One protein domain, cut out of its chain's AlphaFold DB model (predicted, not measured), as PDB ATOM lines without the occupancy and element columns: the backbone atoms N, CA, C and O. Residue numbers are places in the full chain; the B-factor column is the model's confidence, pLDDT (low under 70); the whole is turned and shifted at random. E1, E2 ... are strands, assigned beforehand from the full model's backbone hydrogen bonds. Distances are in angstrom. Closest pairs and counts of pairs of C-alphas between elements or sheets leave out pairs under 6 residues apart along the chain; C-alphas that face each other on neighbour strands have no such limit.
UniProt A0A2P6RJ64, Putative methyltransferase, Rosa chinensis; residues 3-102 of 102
ATOM      1  N   GLY A   3     148.739 120.097 101.982       90.81
ATOM      2  CA  GLY A   3     148.084 118.941 101.371       90.81
ATOM      3  C   GLY A   3     147.539 119.258  99.977       90.81
ATOM      4  O   GLY A   3     147.736 120.354  99.445       90.81
ATOM      5  N   PHE A   4     146.848 118.288  99.381       91.44
ATOM      6  CA  PHE A   4     146.157 118.459  98.105       91.44
ATOM      7  C   PHE A   4     144.683 118.104  98.252       91.44
ATOM      8  O   PHE A   4     144.343 117.014  98.705       91.44
ATOM      9  N   LEU A   5     143.823 119.017  97.820       89.25
ATOM     10  CA  LEU A   5     142.419 118.752  97.582       89.25
ATOM     11  C   LEU A   5     142.279 118.149  96.179       89.25
ATOM     12  O   LEU A   5     142.500 118.824  95.175       89.25
ATOM     13  N   ASN A   6     141.952 116.862  96.121       91.44
ATOM     14  CA  ASN A   6     141.845 116.088  94.881       91.44
ATOM     15  C   ASN A   6     140.479 115.414  94.702       91.44
ATOM     16  O   ASN A   6     140.189 114.914  93.618       91.44
ATOM     17  N   ILE A   7     139.660 115.361  95.752       89.69
ATOM     18  CA  ILE A   7     138.396 114.633  95.773       89.69
ATOM     19  C   ILE A   7     137.338 115.465  96.494       89.69
ATOM     20  O   ILE A   7     137.579 115.980  97.586       89.69
ATOM     21  N   CYS A   8     136.140 115.500  95.920       86.56
ATOM     22  CA  CYS A   8     134.905 115.809  96.630       86.56
ATOM     23  C   CYS A   8     134.072 114.531  96.746       86.56
ATOM     24  O   CYS A   8     133.893 113.808  95.769       86.56
ATOM     25  N   MET A   9     133.572 114.237  97.944       91.12
ATOM     26  CA  MET A   9     132.802 113.028  98.220       91.12
ATOM     27  C   MET A   9     131.367 113.397  98.576       91.12
ATOM     28  O   MET A   9     131.146 114.231  99.452       91.12
ATOM     29  N   LEU A  10     130.400 112.751  97.926       90.31
ATOM     30  CA  LEU A  10     128.985 112.893  98.245       90.31
ATOM     31  C   LEU A  10     128.487 111.668  99.014       90.31
ATOM     32  O   LEU A  10     128.752 110.512  98.660       90.31
ATOM     33  N   THR A  11     127.748 111.943 100.084       91.88
ATOM     34  CA  THR A  11     127.119 110.949 100.951       91.88
ATOM     35  C   THR A  11     125.676 111.321 101.211       91.88
ATOM     36  O   THR A  11     125.344 112.499 101.281       91.88
ATOM     37  N   ILE A  12     124.841 110.309 101.408       89.62
ATOM     38  CA  ILE A  12     123.428 110.474 101.736       89.62
ATOM     39  C   ILE A  12     123.191 109.958 103.153       89.62
ATOM     40  O   ILE A  12     123.743 108.918 103.533       89.62
ATOM     41  N   THR A  13     122.360 110.686 103.895       91.19
ATOM     42  CA  THR A  13     121.753 110.250 105.152       91.19
ATOM     43  C   THR A  13     120.243 110.389 105.010       91.19
ATOM     44  O   THR A  13     119.758 111.429 104.569       91.19
ATOM     45  N   CYS A  14     119.512 109.335 105.348       88.31
ATOM     46  CA  CYS A  14     118.059 109.311 105.381       88.31
ATOM     47  C   CYS A  14     117.611 109.144 106.833       88.31
ATOM     48  O   CYS A  14     118.049 108.211 107.503       88.31
ATOM     49  N   ASN A  15     116.751 110.046 107.290       87.44
ATOM     50  CA  ASN A  15     116.133 109.986 108.607       87.44
ATOM     51  C   ASN A  15     114.708 109.434 108.459       87.44
ATOM     52  O   ASN A  15     113.932 109.903 107.623       87.44
ATOM     53  N   LEU A  16     114.390 108.398 109.233       79.25
ATOM     54  CA  LEU A  16     113.113 107.692 109.164       79.25
ATOM     55  C   LEU A  16     112.177 108.171 110.280       79.25
ATOM     56  O   LEU A  16     112.011 107.496 111.295       79.25
ATOM     57  N   CYS A  17     111.538 109.320 110.057       76.50
ATOM     58  CA  CYS A  17     110.542 109.908 110.955       76.50
ATOM     59  C   CYS A  17     109.264 110.270 110.180       76.50
ATOM     60  O   CYS A  17     109.336 110.803 109.075       76.50
ATOM     61  N   SER A  18     108.083 109.994 110.746       70.38
ATOM     62  CA  SER A  18     106.791 110.421 110.178       70.38
ATOM     63  C   SER A  18     106.191 111.551 111.011       70.38
ATOM     64  O   SER A  18     106.139 111.462 112.232       70.38
ATOM     65  N   GLY A  19     105.727 112.621 110.356       71.44
ATOM     66  CA  GLY A  19     105.106 113.762 111.041       71.44
ATOM     67  C   GLY A  19     103.704 113.474 111.588       71.44
ATOM     68  O   GLY A  19     103.275 114.126 112.534       71.44
ATOM     69  N   GLU A  20     102.995 112.494 111.019       76.06
ATOM     70  CA  GLU A  20     101.634 112.123 111.441       76.06
ATOM     71  C   GLU A  20     101.641 111.072 112.557       76.06
ATOM     72  O   GLU A  20     100.794 111.093 113.448       76.06
ATOM     73  N   VAL A  21     102.621 110.167 112.524       77.75
ATOM     74  CA  VAL A  21     102.861 109.166 113.568       77.75
ATOM     75  C   VAL A  21     104.362 109.149 113.846       77.75
ATOM     76  O   VAL A  21     105.086 108.383 113.203       77.75
ATOM     77  N   PRO A  22     104.857 110.012 114.751       77.19
ATOM     78  CA  PRO A  22     106.277 110.065 115.058       77.19
ATOM     79  C   PRO A  22     106.769 108.696 115.509       77.19
ATOM     80  O   PRO A  22     106.131 108.004 116.309       77.19
ATOM     81  N   ALA A  23     107.904 108.291 114.945       77.56
ATOM     82  CA  ALA A  23     108.554 107.057 115.332       77.56
ATOM     83  C   ALA A  23     108.935 107.144 116.817       77.56
ATOM     84  O   ALA A  23     109.333 108.199 117.304       77.56
ATOM     85  N   GLN A  24     108.830 106.027 117.542       81.19
ATOM     86  CA  GLN A  24     109.259 105.983 118.947       81.19
ATOM     87  C   GLN A  24     110.760 106.259 119.090       81.19
ATOM     88  O   GLN A  24     111.184 106.800 120.106       81.19
ATOM     89  N   ASN A  25     111.542 105.897 118.069       82.25
ATOM     90  CA  ASN A  25     112.960 106.195 117.952       82.25
ATOM     91  C   ASN A  25     113.239 106.678 116.530       82.25
ATOM     92  O   ASN A  25     112.815 106.028 115.572       82.25
ATOM     93  N   GLU A  26     113.969 107.780 116.401       82.44
ATOM     94  CA  GLU A  26     114.492 108.212 115.109       82.44
ATOM     95  C   GLU A  26     115.600 107.251 114.670       82.44
ATOM     96  O   GLU A  26     116.471 106.882 115.463       82.44
ATOM     97  N   ILE A  27     115.546 106.815 113.413       86.06
ATOM     98  CA  ILE A  27     116.553 105.922 112.842       86.06
ATOM     99  C   ILE A  27     117.205 106.630 111.664       86.06
ATOM    100  O   ILE A  27     116.532 106.974 110.689       86.06
ATOM    101  N   ASP A  28     118.524 106.775 111.745       88.94
ATOM    102  CA  ASP A  28     119.342 107.317 110.670       88.94
ATOM    103  C   ASP A  28     119.997 106.192 109.875       88.94
ATOM    104  O   ASP A  28     120.807 105.412 110.382       88.94
ATOM    105  N   LEU A  29     119.686 106.145 108.584       89.50
ATOM    106  CA  LEU A  29     120.432 105.361 107.618       89.50
ATOM    107  C   LEU A  29     121.422 106.286 106.925       89.50
ATOM    108  O   LEU A  29     121.060 107.058 106.036       89.50
ATOM    109  N   THR A  30     122.684 106.205 107.329       91.62
ATOM    110  CA  THR A  30     123.749 106.989 106.714       91.62
ATOM    111  C   THR A  30     124.658 106.136 105.860       91.62
ATOM    112  O   THR A  30     124.912 104.964 106.128       91.62
ATOM    113  N   THR A  31     125.185 106.763 104.821       92.38
ATOM    114  CA  THR A  31     126.289 106.197 104.073       92.38
ATOM    115  C   THR A  31     127.634 106.735 104.544       92.38
ATOM    116  O   THR A  31     128.602 106.238 104.011       92.38
ATOM    117  N   THR A  32     127.746 107.719 105.452       92.06
ATOM    118  CA  THR A  32     129.004 108.433 105.800       92.06
ATOM    119  C   THR A  32     130.252 107.545 105.917       92.06
ATOM    120  O   THR A  32     130.132 106.390 106.323       92.06
ATOM    121  N   PRO A  33     131.458 108.064 105.604       90.31
ATOM    122  CA  PRO A  33     132.689 107.277 105.661       90.31
ATOM    123  C   PRO A  33     132.847 106.575 107.015       90.31
ATOM    124  O   PRO A  33     132.819 107.221 108.059       90.31
ATOM    125  N   SER A  34     133.005 105.255 106.981       90.44
ATOM    126  CA  SER A  34     133.198 104.416 108.160       90.44
ATOM    127  C   SER A  34     134.105 103.245 107.804       90.44
ATOM    128  O   SER A  34     134.050 102.737 106.683       90.44
ATOM    129  N   VAL A  35     134.942 102.840 108.758       88.69
ATOM    130  CA  VAL A  35     135.806 101.659 108.626       88.69
ATOM    131  C   VAL A  35     134.973 100.380 108.717       88.69
ATOM    132  O   VAL A  35     135.199  99.450 107.949       88.69
ATOM    133  N   ASP A  36     133.973 100.370 109.599       91.50
ATOM    134  CA  ASP A  36     133.242  99.155 109.969       91.50
ATOM    135  C   ASP A  36     131.838  99.080 109.344       91.50
ATOM    136  O   ASP A  36     131.300  97.994 109.141       91.50
ATOM    137  N   ASN A  37     131.247 100.227 108.989       85.75
ATOM    138  CA  ASN A  37     129.837 100.329 108.585       85.75
ATOM    139  C   ASN A  37     129.679 100.701 107.104       85.75
ATOM    140  O   ASN A  37     129.016 101.680 106.754       85.75
ATOM    141  N   GLY A  38     130.318  99.934 106.220       87.25
ATOM    142  CA  GLY A  38     130.153 100.088 104.776       87.25
ATOM    143  C   GLY A  38     128.743  99.706 104.310       87.25
ATOM    144  O   GLY A  38     128.183  98.702 104.745       87.25
ATOM    145  N   THR A  39     128.174 100.481 103.385       92.25
ATOM    146  CA  THR A  39     126.911 100.143 102.710       92.25
ATOM    147  C   THR A  39     127.172  99.766 101.253       92.25
ATOM    148  O   THR A  39     128.153 100.210 100.656       92.25
ATOM    149  N   HIS A  40     126.281  98.975 100.647       91.25
ATOM    150  CA  HIS A  40     126.403  98.571  99.239       91.25
ATOM    151  C   HIS A  40     126.315  99.747  98.246       91.25
ATOM    152  O   HIS A  40     126.805  99.628  97.128       91.25
ATOM    153  N   TRP A  41     125.731 100.885  98.643       90.75
ATOM    154  CA  TRP A  41     125.746 102.123  97.850       90.75
ATOM    155  C   TRP A  41     127.120 102.794  97.812       90.75
ATOM    156  O   TRP A  41     127.394 103.591  96.918       90.75
ATOM    157  N   GLY A  42     127.977 102.516  98.796       90.69
ATOM    158  CA  GLY A  42     129.291 103.129  98.890       90.69
ATOM    159  C   GLY A  42     129.217 104.655  98.972       90.69
ATOM    160  O   GLY A  42     128.496 105.234  99.790       90.69
ATOM    161  N   LYS A  43     130.044 105.318  98.166       91.00
ATOM    162  CA  LYS A  43     130.299 106.762  98.170       91.00
ATOM    163  C   LYS A  43     130.432 107.223  96.727       91.00
ATOM    164  O   LYS A  43     131.136 106.569  95.962       91.00
ATOM    165  N   GLN A  44     129.858 108.373  96.387       93.94
ATOM    166  CA  GLN A  44     130.141 108.990  95.094       93.94
ATOM    167  C   GLN A  44     131.377 109.882  95.225       93.94
ATOM    168  O   GLN A  44     131.407 110.788  96.059       93.94
ATOM    169  N   ILE A  45     132.399 109.609  94.415       93.00
ATOM    170  CA  ILE A  45     133.673 110.332  94.407       93.00
ATOM    171  C   ILE A  45     133.753 111.171  93.133       93.00
ATOM    172  O   ILE A  45     133.614 110.651  92.028       93.00
ATOM    173  N   PHE A  46     134.025 112.463  93.292       93.75
ATOM    174  CA  PHE A  46     134.284 113.400  92.207       93.75
ATOM    175  C   PHE A  46     135.747 113.823  92.250       93.75
ATOM    176  O   PHE A  46     136.200 114.423  93.226       93.75
ATOM    177  N   LEU A  47     136.497 113.490  91.204       93.88
ATOM    178  CA  LEU A  47     137.917 113.816  91.112       93.88
ATOM    179  C   LEU A  47     138.105 115.262  90.643       93.88
ATOM    180  O   LEU A  47     137.541 115.682  89.633       93.88
ATOM    181  N   LEU A  48     138.925 116.016  91.367       91.75
ATOM    182  CA  LEU A  48     139.377 117.346  90.981       91.75
ATOM    183  C   LEU A  48     140.682 117.207  90.203       91.75
ATOM    184  O   LEU A  48     141.682 116.712  90.727       91.75
ATOM    185  N   ASN A  49     140.663 117.649  88.949       87.81
ATOM    186  CA  ASN A  49     141.837 117.658  88.094       87.81
ATOM    187  C   ASN A  49     142.005 119.049  87.459       87.81
ATOM    188  O   ASN A  49     141.124 119.464  86.704       87.81
ATOM    189  N   PRO A  50     143.113 119.762  87.722       90.62
ATOM    190  CA  PRO A  50     144.259 119.340  88.537       90.62
ATOM    191  C   PRO A  50     143.967 119.339  90.055       90.62
ATOM    192  O   PRO A  50     143.110 120.099  90.509       90.62
ATOM    193  N   PRO A  51     144.695 118.536  90.863       92.38
ATOM    194  CA  PRO A  51     144.659 118.639  92.321       92.38
ATOM    195  C   PRO A  51     145.077 120.032  92.795       92.38
ATOM    196  O   PRO A  51     146.044 120.608  92.289       92.38
ATOM    197  N   ILE A  52     144.396 120.553  93.811       92.00
ATOM    198  CA  ILE A  52     144.625 121.911  94.304       92.00
ATOM    199  C   ILE A  52     145.421 121.855  95.595       92.00
ATOM    200  O   ILE A  52     145.035 121.184  96.550       92.00
ATOM    201  N   ARG A  53     146.549 122.561  95.642       91.69
ATOM    202  CA  ARG A  53     147.360 122.636  96.855       91.69
ATOM    203  C   ARG A  53     146.650 123.496  97.896       91.69
ATOM    204  O   ARG A  53     146.346 124.651  97.620       91.69
ATOM    205  N   VAL A  54     146.445 122.944  99.084       92.44
ATOM    206  CA  VAL A  54     145.795 123.619 100.213       92.44
ATOM    207  C   VAL A  54     146.652 123.496 101.463       92.44
ATOM    208  O   VAL A  54     147.393 122.527 101.639       92.44
ATOM    209  N   THR A  55     146.578 124.488 102.334       93.19
ATOM    210  CA  THR A  55     147.244 124.500 103.635       93.19
ATOM    211  C   THR A  55     146.207 124.693 104.733       93.19
ATOM    212  O   THR A  55     145.141 125.259 104.514       93.19
ATOM    213  N   GLU A  56     146.511 124.200 105.929       93.81
ATOM    214  CA  GLU A  56     145.719 124.495 107.119       93.81
ATOM    215  C   GLU A  56     145.525 126.013 107.280       93.81
ATOM    216  O   GLU A  56     146.482 126.780 107.171       93.81
ATOM    217  N   GLY A  57     144.280 126.435 107.502       94.19
ATOM    218  CA  GLY A  57     143.893 127.847 107.564       94.19
ATOM    219  C   GLY A  57     143.418 128.448 106.236       94.19
ATOM    220  O   GLY A  57     142.837 129.532 106.258       94.19
ATOM    221  N   ASP A  58     143.598 127.765 105.099       95.00
ATOM    222  CA  ASP A  58     142.948 128.160 103.847       95.00
ATOM    223  C   ASP A  58     141.421 128.006 103.983       95.00
ATOM    224  O   ASP A  58     140.915 127.038 104.553       95.00
ATOM    225  N   ASN A  59     140.670 128.967 103.451       94.88
ATOM    226  CA  ASN A  59     139.215 128.959 103.439       94.88
ATOM    227  C   ASN A  59     138.704 128.559 102.054       94.88
ATOM    228  O   ASN A  59     139.087 129.156 101.048       94.88
ATOM    229  N   LEU A  60     137.831 127.556 102.018       93.00
ATOM    230  CA  LEU A  60     137.211 127.061 100.799       93.00
ATOM    231  C   LEU A  60     135.732 127.442 100.799       93.00
ATOM    232  O   LEU A  60     134.961 126.943 101.617       93.00
ATOM    233  N   ASN A  61     135.342 128.316  99.876       94.00
ATOM    234  CA  ASN A  61     133.949 128.647  99.628       94.00
ATOM    235  C   ASN A  61     133.489 127.868  98.397       94.00
ATOM    236  O   ASN A  61     133.974 128.102  97.291       94.00
ATOM    237  N   GLY A  62     132.623 126.879  98.601       91.94
ATOM    238  CA  GLY A  62     132.161 125.974  97.556       91.94
ATOM    239  C   GLY A  62     130.676 126.149  97.274       91.94
ATOM    240  O   GLY A  62     129.881 126.356  98.186       91.94
ATOM    241  N   SER A  63     130.296 126.015  96.010       94.44
ATOM    242  CA  SER A  63     128.915 125.874  95.567       94.44
ATOM    243  C   SER A  63     128.744 124.527  94.881       94.44
ATOM    244  O   SER A  63     129.553 124.123  94.047       94.44
ATOM    245  N   PHE A  64     127.680 123.824  95.249       93.69
ATOM    246  CA  PHE A  64     127.330 122.523  94.699       93.69
ATOM    247  C   PHE A  64     125.907 122.595  94.158       93.69
ATOM    248  O   PHE A  64     124.986 122.979  94.880       93.69
ATOM    249  N   SER A  65     125.721 122.231  92.894       95.12
ATOM    250  CA  SER A  65     124.403 122.117  92.281       95.12
ATOM    251  C   SER A  65     124.263 120.780  91.574       95.12
ATOM    252  O   SER A  65     125.223 120.234  91.038       95.12
ATOM    253  N   MET A  66     123.057 120.231  91.607       94.56
ATOM    254  CA  MET A  66     122.771 118.911  91.073       94.56
ATOM    255  C   MET A  66     121.409 118.943  90.390       94.56
ATOM    256  O   MET A  66     120.441 119.450  90.957       94.56
ATOM    257  N   ARG A  67     121.339 118.433  89.160       94.81
ATOM    258  CA  ARG A  67     120.125 118.442  88.335       94.81
ATOM    259  C   ARG A  67     119.936 117.118  87.607       94.81
ATOM    260  O   ARG A  67     120.906 116.533  87.137       94.81
ATOM    261  N   CYS A  68     118.687 116.678  87.466       94.19
ATOM    262  CA  CYS A  68     118.358 115.577  86.563       94.19
ATOM    263  C   CYS A  68     118.692 115.974  85.119       94.19
ATOM    264  O   CYS A  68     118.413 117.101  84.694       94.19
ATOM    265  N   ASN A  69     119.263 115.048  84.358       91.06
ATOM    266  CA  ASN A  69     119.479 115.236  82.931       91.06
ATOM    267  C   ASN A  69     118.123 115.336  82.195       91.06
ATOM    268  O   ASN A  69     117.142 114.691  82.566       91.06
ATOM    269  N   LYS A  70     118.064 116.172  81.150       87.06
ATOM    270  CA  LYS A  70     116.828 116.453  80.398       87.06
ATOM    271  C   LYS A  70     116.364 115.295  79.513       87.06
ATOM    272  O   LYS A  70     115.168 115.165  79.280       87.06
ATOM    273  N   GLU A  71     117.294 114.500  78.997       90.44
ATOM    274  CA  GLU A  71     117.031 113.396  78.068       90.44
ATOM    275  C   GLU A  71     116.787 112.085  78.817       90.44
ATOM    276  O   GLU A  71     115.937 111.289  78.424       90.44
ATOM    277  N   ASN A  72     117.489 111.882  79.933       90.12
ATOM    278  CA  ASN A  72     117.287 110.735  80.805       90.12
ATOM    279  C   ASN A  72     117.265 111.171  82.271       90.12
ATOM    280  O   ASN A  72     118.304 111.360  82.895       90.12
ATOM    281  N   HIS A  73     116.065 111.244  82.841       90.12
ATOM    282  CA  HIS A  73     115.840 111.634  84.233       90.12
ATOM    283  C   HIS A  73     116.485 110.716  85.293       90.12
ATOM    284  O   HIS A  73     116.449 111.053  86.473       90.12
ATOM    285  N   ARG A  74     117.052 109.563  84.897       93.00
ATOM    286  CA  ARG A  74     117.836 108.687  85.783       93.00
ATOM    287  C   ARG A  74     119.282 109.154  85.945       93.00
ATOM    288  O   ARG A  74     119.899 108.808  86.942       93.00
ATOM    289  N   LEU A  75     119.793 109.940  84.995       92.81
ATOM    290  CA  LEU A  75     121.142 110.494  85.046       92.81
ATOM    291  C   LEU A  75     121.122 111.844  85.757       92.81
ATOM    292  O   LEU A  75     120.174 112.628  85.622       92.81
ATOM    293  N   MET A  76     122.201 112.146  86.464       95.06
ATOM    294  CA  MET A  76     122.350 113.400  87.194       95.06
ATOM    295  C   MET A  76     123.578 114.149  86.692       95.06
ATOM    296  O   MET A  76     124.656 113.577  86.554       95.06
ATOM    297  N   GLU A  77     123.418 115.444  86.453       95.38
ATOM    298  CA  GLU A  77     124.522 116.365  86.219       95.38
ATOM    299  C   GLU A  77     124.817 117.108  87.520       95.38
ATOM    300  O   GLU A  77     123.925 117.693  88.142       95.38
ATOM    301  N   VAL A  78     126.074 117.059  87.934       95.00
ATOM    302  CA  VAL A  78     126.571 117.655  89.167       95.00
ATOM    303  C   VAL A  78     127.588 118.716  88.804       95.00
ATOM    304  O   VAL A  78     128.591 118.428  88.162       95.00
ATOM    305  N   GLU A  79     127.364 119.937  89.254       95.38
ATOM    306  CA  GLU A  79     128.304 121.032  89.104       95.38
ATOM    307  C   GLU A  79     128.849 121.433  90.472       95.38
ATOM    308  O   GLU A  79     128.094 121.750  91.392       95.38
ATOM    309  N   PHE A  80     130.174 121.454  90.577       94.75
ATOM    310  CA  PHE A  80     130.892 121.929  91.746       94.75
ATOM    311  C   PHE A  80     131.803 123.088  91.354       94.75
ATOM    312  O   PHE A  80     132.661 122.948  90.479       94.75
ATOM    313  N   SER A  81     131.630 124.229  92.007       94.12
ATOM    314  CA  SER A  81     132.478 125.405  91.838       94.12
ATOM    315  C   SER A  81     133.022 125.862  93.179       94.12
ATOM    316  O   SER A  81     132.399 125.649  94.219       94.12
ATOM    317  N   SER A  82     134.212 126.459  93.186       93.94
ATOM    318  CA  SER A  82     134.788 126.942  94.434       93.94
ATOM    319  C   SER A  82     135.796 128.066  94.246       93.94
ATOM    320  O   SER A  82     136.536 128.117  93.261       93.94
ATOM    321  N   GLU A  83     135.824 128.941  95.246       94.88
ATOM    322  CA  GLU A  83     136.833 129.958  95.491       94.88
ATOM    323  C   GLU A  83     137.647 129.565  96.725       94.88
ATOM    324  O   GLU A  83     137.087 129.240  97.777       94.88
ATOM    325  N   ILE A  84     138.975 129.613  96.613       94.88
ATOM    326  CA  ILE A  84     139.875 129.301  97.724       94.88
ATOM    327  C   ILE A  84     140.634 130.561  98.110       94.88
ATOM    328  O   ILE A  84     141.368 131.137  97.304       94.88
ATOM    329  N   LYS A  85     140.483 130.961  99.370       96.19
ATOM    330  CA  LYS A  85     141.254 132.029  99.993       96.19
ATOM    331  C   LYS A  85     142.332 131.409 100.864       96.19
ATOM    332  O   LYS A  85     142.033 130.804 101.888       96.19
ATOM    333  N   GLN A  86     143.583 131.575 100.471       94.06
ATOM    334  CA  GLN A  86     144.713 131.103 101.253       94.06
ATOM    335  C   GLN A  86     144.791 131.834 102.595       94.06
ATOM    336  O   GLN A  86     144.374 132.992 102.703       94.06
ATOM    337  N   TYR A  87     145.387 131.195 103.601       92.81
ATOM    338  CA  TYR A  87     145.585 131.793 104.926       92.81
ATOM    339  C   TYR A  87     146.364 133.124 104.863       92.81
ATOM    340  O   TYR A  87     146.161 134.005 105.695       92.81
ATOM    341  N   SER A  88     147.224 133.297 103.848       92.81
ATOM    342  CA  SER A  88     147.967 134.535 103.562       92.81
ATOM    343  C   SER A  88     147.075 135.702 103.111       92.81
ATOM    344  O   SER A  88     147.545 136.829 102.988       92.81
ATOM    345  N   GLY A  89     145.797 135.435 102.828       92.31
ATOM    346  CA  GLY A  89     144.843 136.370 102.243       92.31
ATOM    347  C   GLY A  89     144.784 136.328 100.714       92.31
ATOM    348  O   GLY A  89     143.882 136.941 100.144       92.31
ATOM    349  N   GLN A  90     145.691 135.602 100.052       94.25
ATOM    350  CA  GLN A  90     145.696 135.451  98.597       94.25
ATOM    351  C   GLN A  90     144.496 134.621  98.121       94.25
ATOM    352  O   GLN A  90     144.218 133.550  98.649       94.25
ATOM    353  N   LEU A  91     143.808 135.093  97.083       94.31
ATOM    354  CA  LEU A  91     142.765 134.329  96.398       94.31
ATOM    355  C   LEU A  91     143.385 133.510  95.262       94.31
ATOM    356  O   LEU A  91     144.127 134.047  94.436       94.31
ATOM    357  N   LEU A  92     143.086 132.212  95.227       92.69
ATOM    358  CA  LEU A  92     143.412 131.352  94.092       92.69
ATOM    359  C   LEU A  92     142.372 131.530  92.974       92.69
ATOM    360  O   LEU A  92     141.238 131.923  93.259       92.69
ATOM    361  N   PRO A  93     142.722 131.224  91.710       92.81
ATOM    362  CA  PRO A  93     141.748 131.215  90.627       92.81
ATOM    363  C   PRO A  93     140.560 130.301  90.969       92.81
ATOM    364  O   PRO A  93     140.788 129.160  91.389       92.81
ATOM    365  N   PRO A  94     139.313 130.769  90.793       93.44
ATOM    366  CA  PRO A  94     138.148 129.925  90.996       93.44
ATOM    367  C   PRO A  94     138.143 128.789  89.979       93.44
ATOM    368  O   PRO A  94     138.618 128.936  88.849       93.44
ATOM    369  N   PHE A  95     137.556 127.663  90.364       92.38
ATOM    370  CA  PHE A  95     137.372 126.531  89.466       92.38
ATOM    371  C   PHE A  95     135.917 126.082  89.435       92.38
ATOM    372  O   PHE A  95     135.140 126.342  90.355       92.38
ATOM    373  N   ARG A  96     135.561 125.399  88.347       94.88
ATOM    374  CA  ARG A  96     134.237 124.833  88.104       94.88
ATOM    375  C   ARG A  96     134.404 123.497  87.394       94.88
ATOM    376  O   ARG A  96     135.014 123.448  86.330       94.88
ATOM    377  N   ASN A  97     133.851 122.442  87.976       94.38
ATOM    378  CA  ASN A  97     133.837 121.099  87.416       94.38
ATOM    379  C   ASN A  97     132.396 120.625  87.242       94.38
ATOM    380  O   ASN A  97     131.544 120.892  88.089       94.38
ATOM    381  N   ILE A  98     132.150 119.910  86.148       94.50
ATOM    382  CA  ILE A  98     130.872 119.262  85.861       94.50
ATOM    383  C   ILE A  98     131.124 117.758  85.805       94.50
ATOM    384  O   ILE A  98     132.058 117.303  85.147       94.50
ATOM    385  N   TYR A  99     130.290 117.005  86.506       94.75
ATOM    386  CA  TYR A  99     130.334 115.557  86.622       94.75
ATOM    387  C   TYR A  99     128.986 114.961  86.239       94.75
ATOM    388  O   TYR A  99     127.945 115.607  86.372       94.75
ATOM    389  N   PHE A 100     129.008 113.701  85.822       93.06
ATOM    390  CA  PHE A 100     127.813 112.943  85.484       93.06
ATOM    391  C   PHE A 100     127.748 111.694  86.359       93.06
ATOM    392  O   PHE A 100     128.762 111.026  86.561       93.06
ATOM    393  N   ILE A 101     126.568 111.424  86.909       92.44
ATOM    394  CA  ILE A 101     126.251 110.176  87.606       92.44
ATOM    395  C   ILE A 101     125.258 109.419  86.731       92.44
ATOM    396  O   ILE A 101     124.250 110.003  86.314       92.44
ATOM    397  N   GLU A 102     125.567 108.152  86.468       87.88
ATOM    398  CA  GLU A 102     124.774 107.242  85.637       87.88
ATOM    399  C   GLU A 102     123.983 106.213  86.449       87.88
ATOM    400  O   GLU A 102     124.490 105.785  87.513       87.88
TER     401      GLU A 102
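What this domain is: This is residues 3 to 102 of the 102 residues of the protein "Putative methyltransferase" of Rosa chinensis (UniProt A0A2P6RJ64). Two sheets stand only partly face to face as a loose sandwich: a twisted slab of three long strands, E5, E6 and E7, and a two-strand ribbon of E1 and E4. The ribbon's strand E1 runs on into E2, which with E3 makes a small hairpin reaching away from the sandwich as an arm, and residues 19 to 24 at its tip stick out. The printed part has 100 residues, with no named helix and seven named strands, E1 to E7 in order along the chain, and its class is all strand. The three sheets, E5 - E6 - E7, E1 - E4 and E2 - E3, are antiparallel. The whole is loose, with a radius of gyration of the C-alphas of 17.7 A and spans of 52 by 38 by 28 A.

How they stand to each other: E1, residues 3 to 10, and E4, residues 44 to 54, are antiparallel neighbours at 159 degrees, with N 5 and O 52 within hydrogen-bond range at 2.8 A. E1 bends by 56 degrees at residue 6, and E4 by 89 degrees at residue 50. E1 runs on into E2, residues 13 to 15, across a break of 2 residues, at 40 degrees. E2 and E3, residues 28 to 30, form an antiparallel hairpin, with N 14 and O 29 at 2.8 A. A tight link of 4 residues joins E4 to E5, residues 59 to 68, and the chain changes there from one sheet of the sandwich to the other. E5, E6, residues 76 to 85, and E7, residues 95 to 101, form a meander, each strand the antiparallel neighbour of the one before. N 63 and O 81 are 2.8 A apart across the hairpin of E5 and E6, and N 97 and O 80 are 2.8 A apart across that of E6 and E7. E5 and E7 are the edge strands. The two sheets of the sandwich have best planes 16 degrees apart, and their facing parts are 9.9 A centre to centre. The closest C-alphas of E4 and E7 are those of Phe 46 and Tyr 99, 7.2 A apart. E4 and E6 are near each other, with 6 pairs of C-alphas within 10 A, while E1 and E6 are apart.

Where its parts are: E1 begins at C-alpha 3, (148.084, 118.941, 101.371), and is 20.3 A long from first to last C-alpha. E2 measures 6.6 A and E3 5.9 A. E4 measures 22.0 A, E5 30.0 A and E6 29.5 A. E5 begins at C-alpha 59, (139.215, 128.959, 103.439). E7 measures 19.9 A and ends at C-alpha 101, (126.251, 110.176, 87.606).

The domain as a whole: The two C-alphas farthest apart are those of Val 21 and Ser 88, at 52.7 A. The links E2 to E3 and E3 to E4 are long, with 12 and 13 residues. The printed part has no cut, its mean pLDDT is 90.5, and no printed residue is under 70.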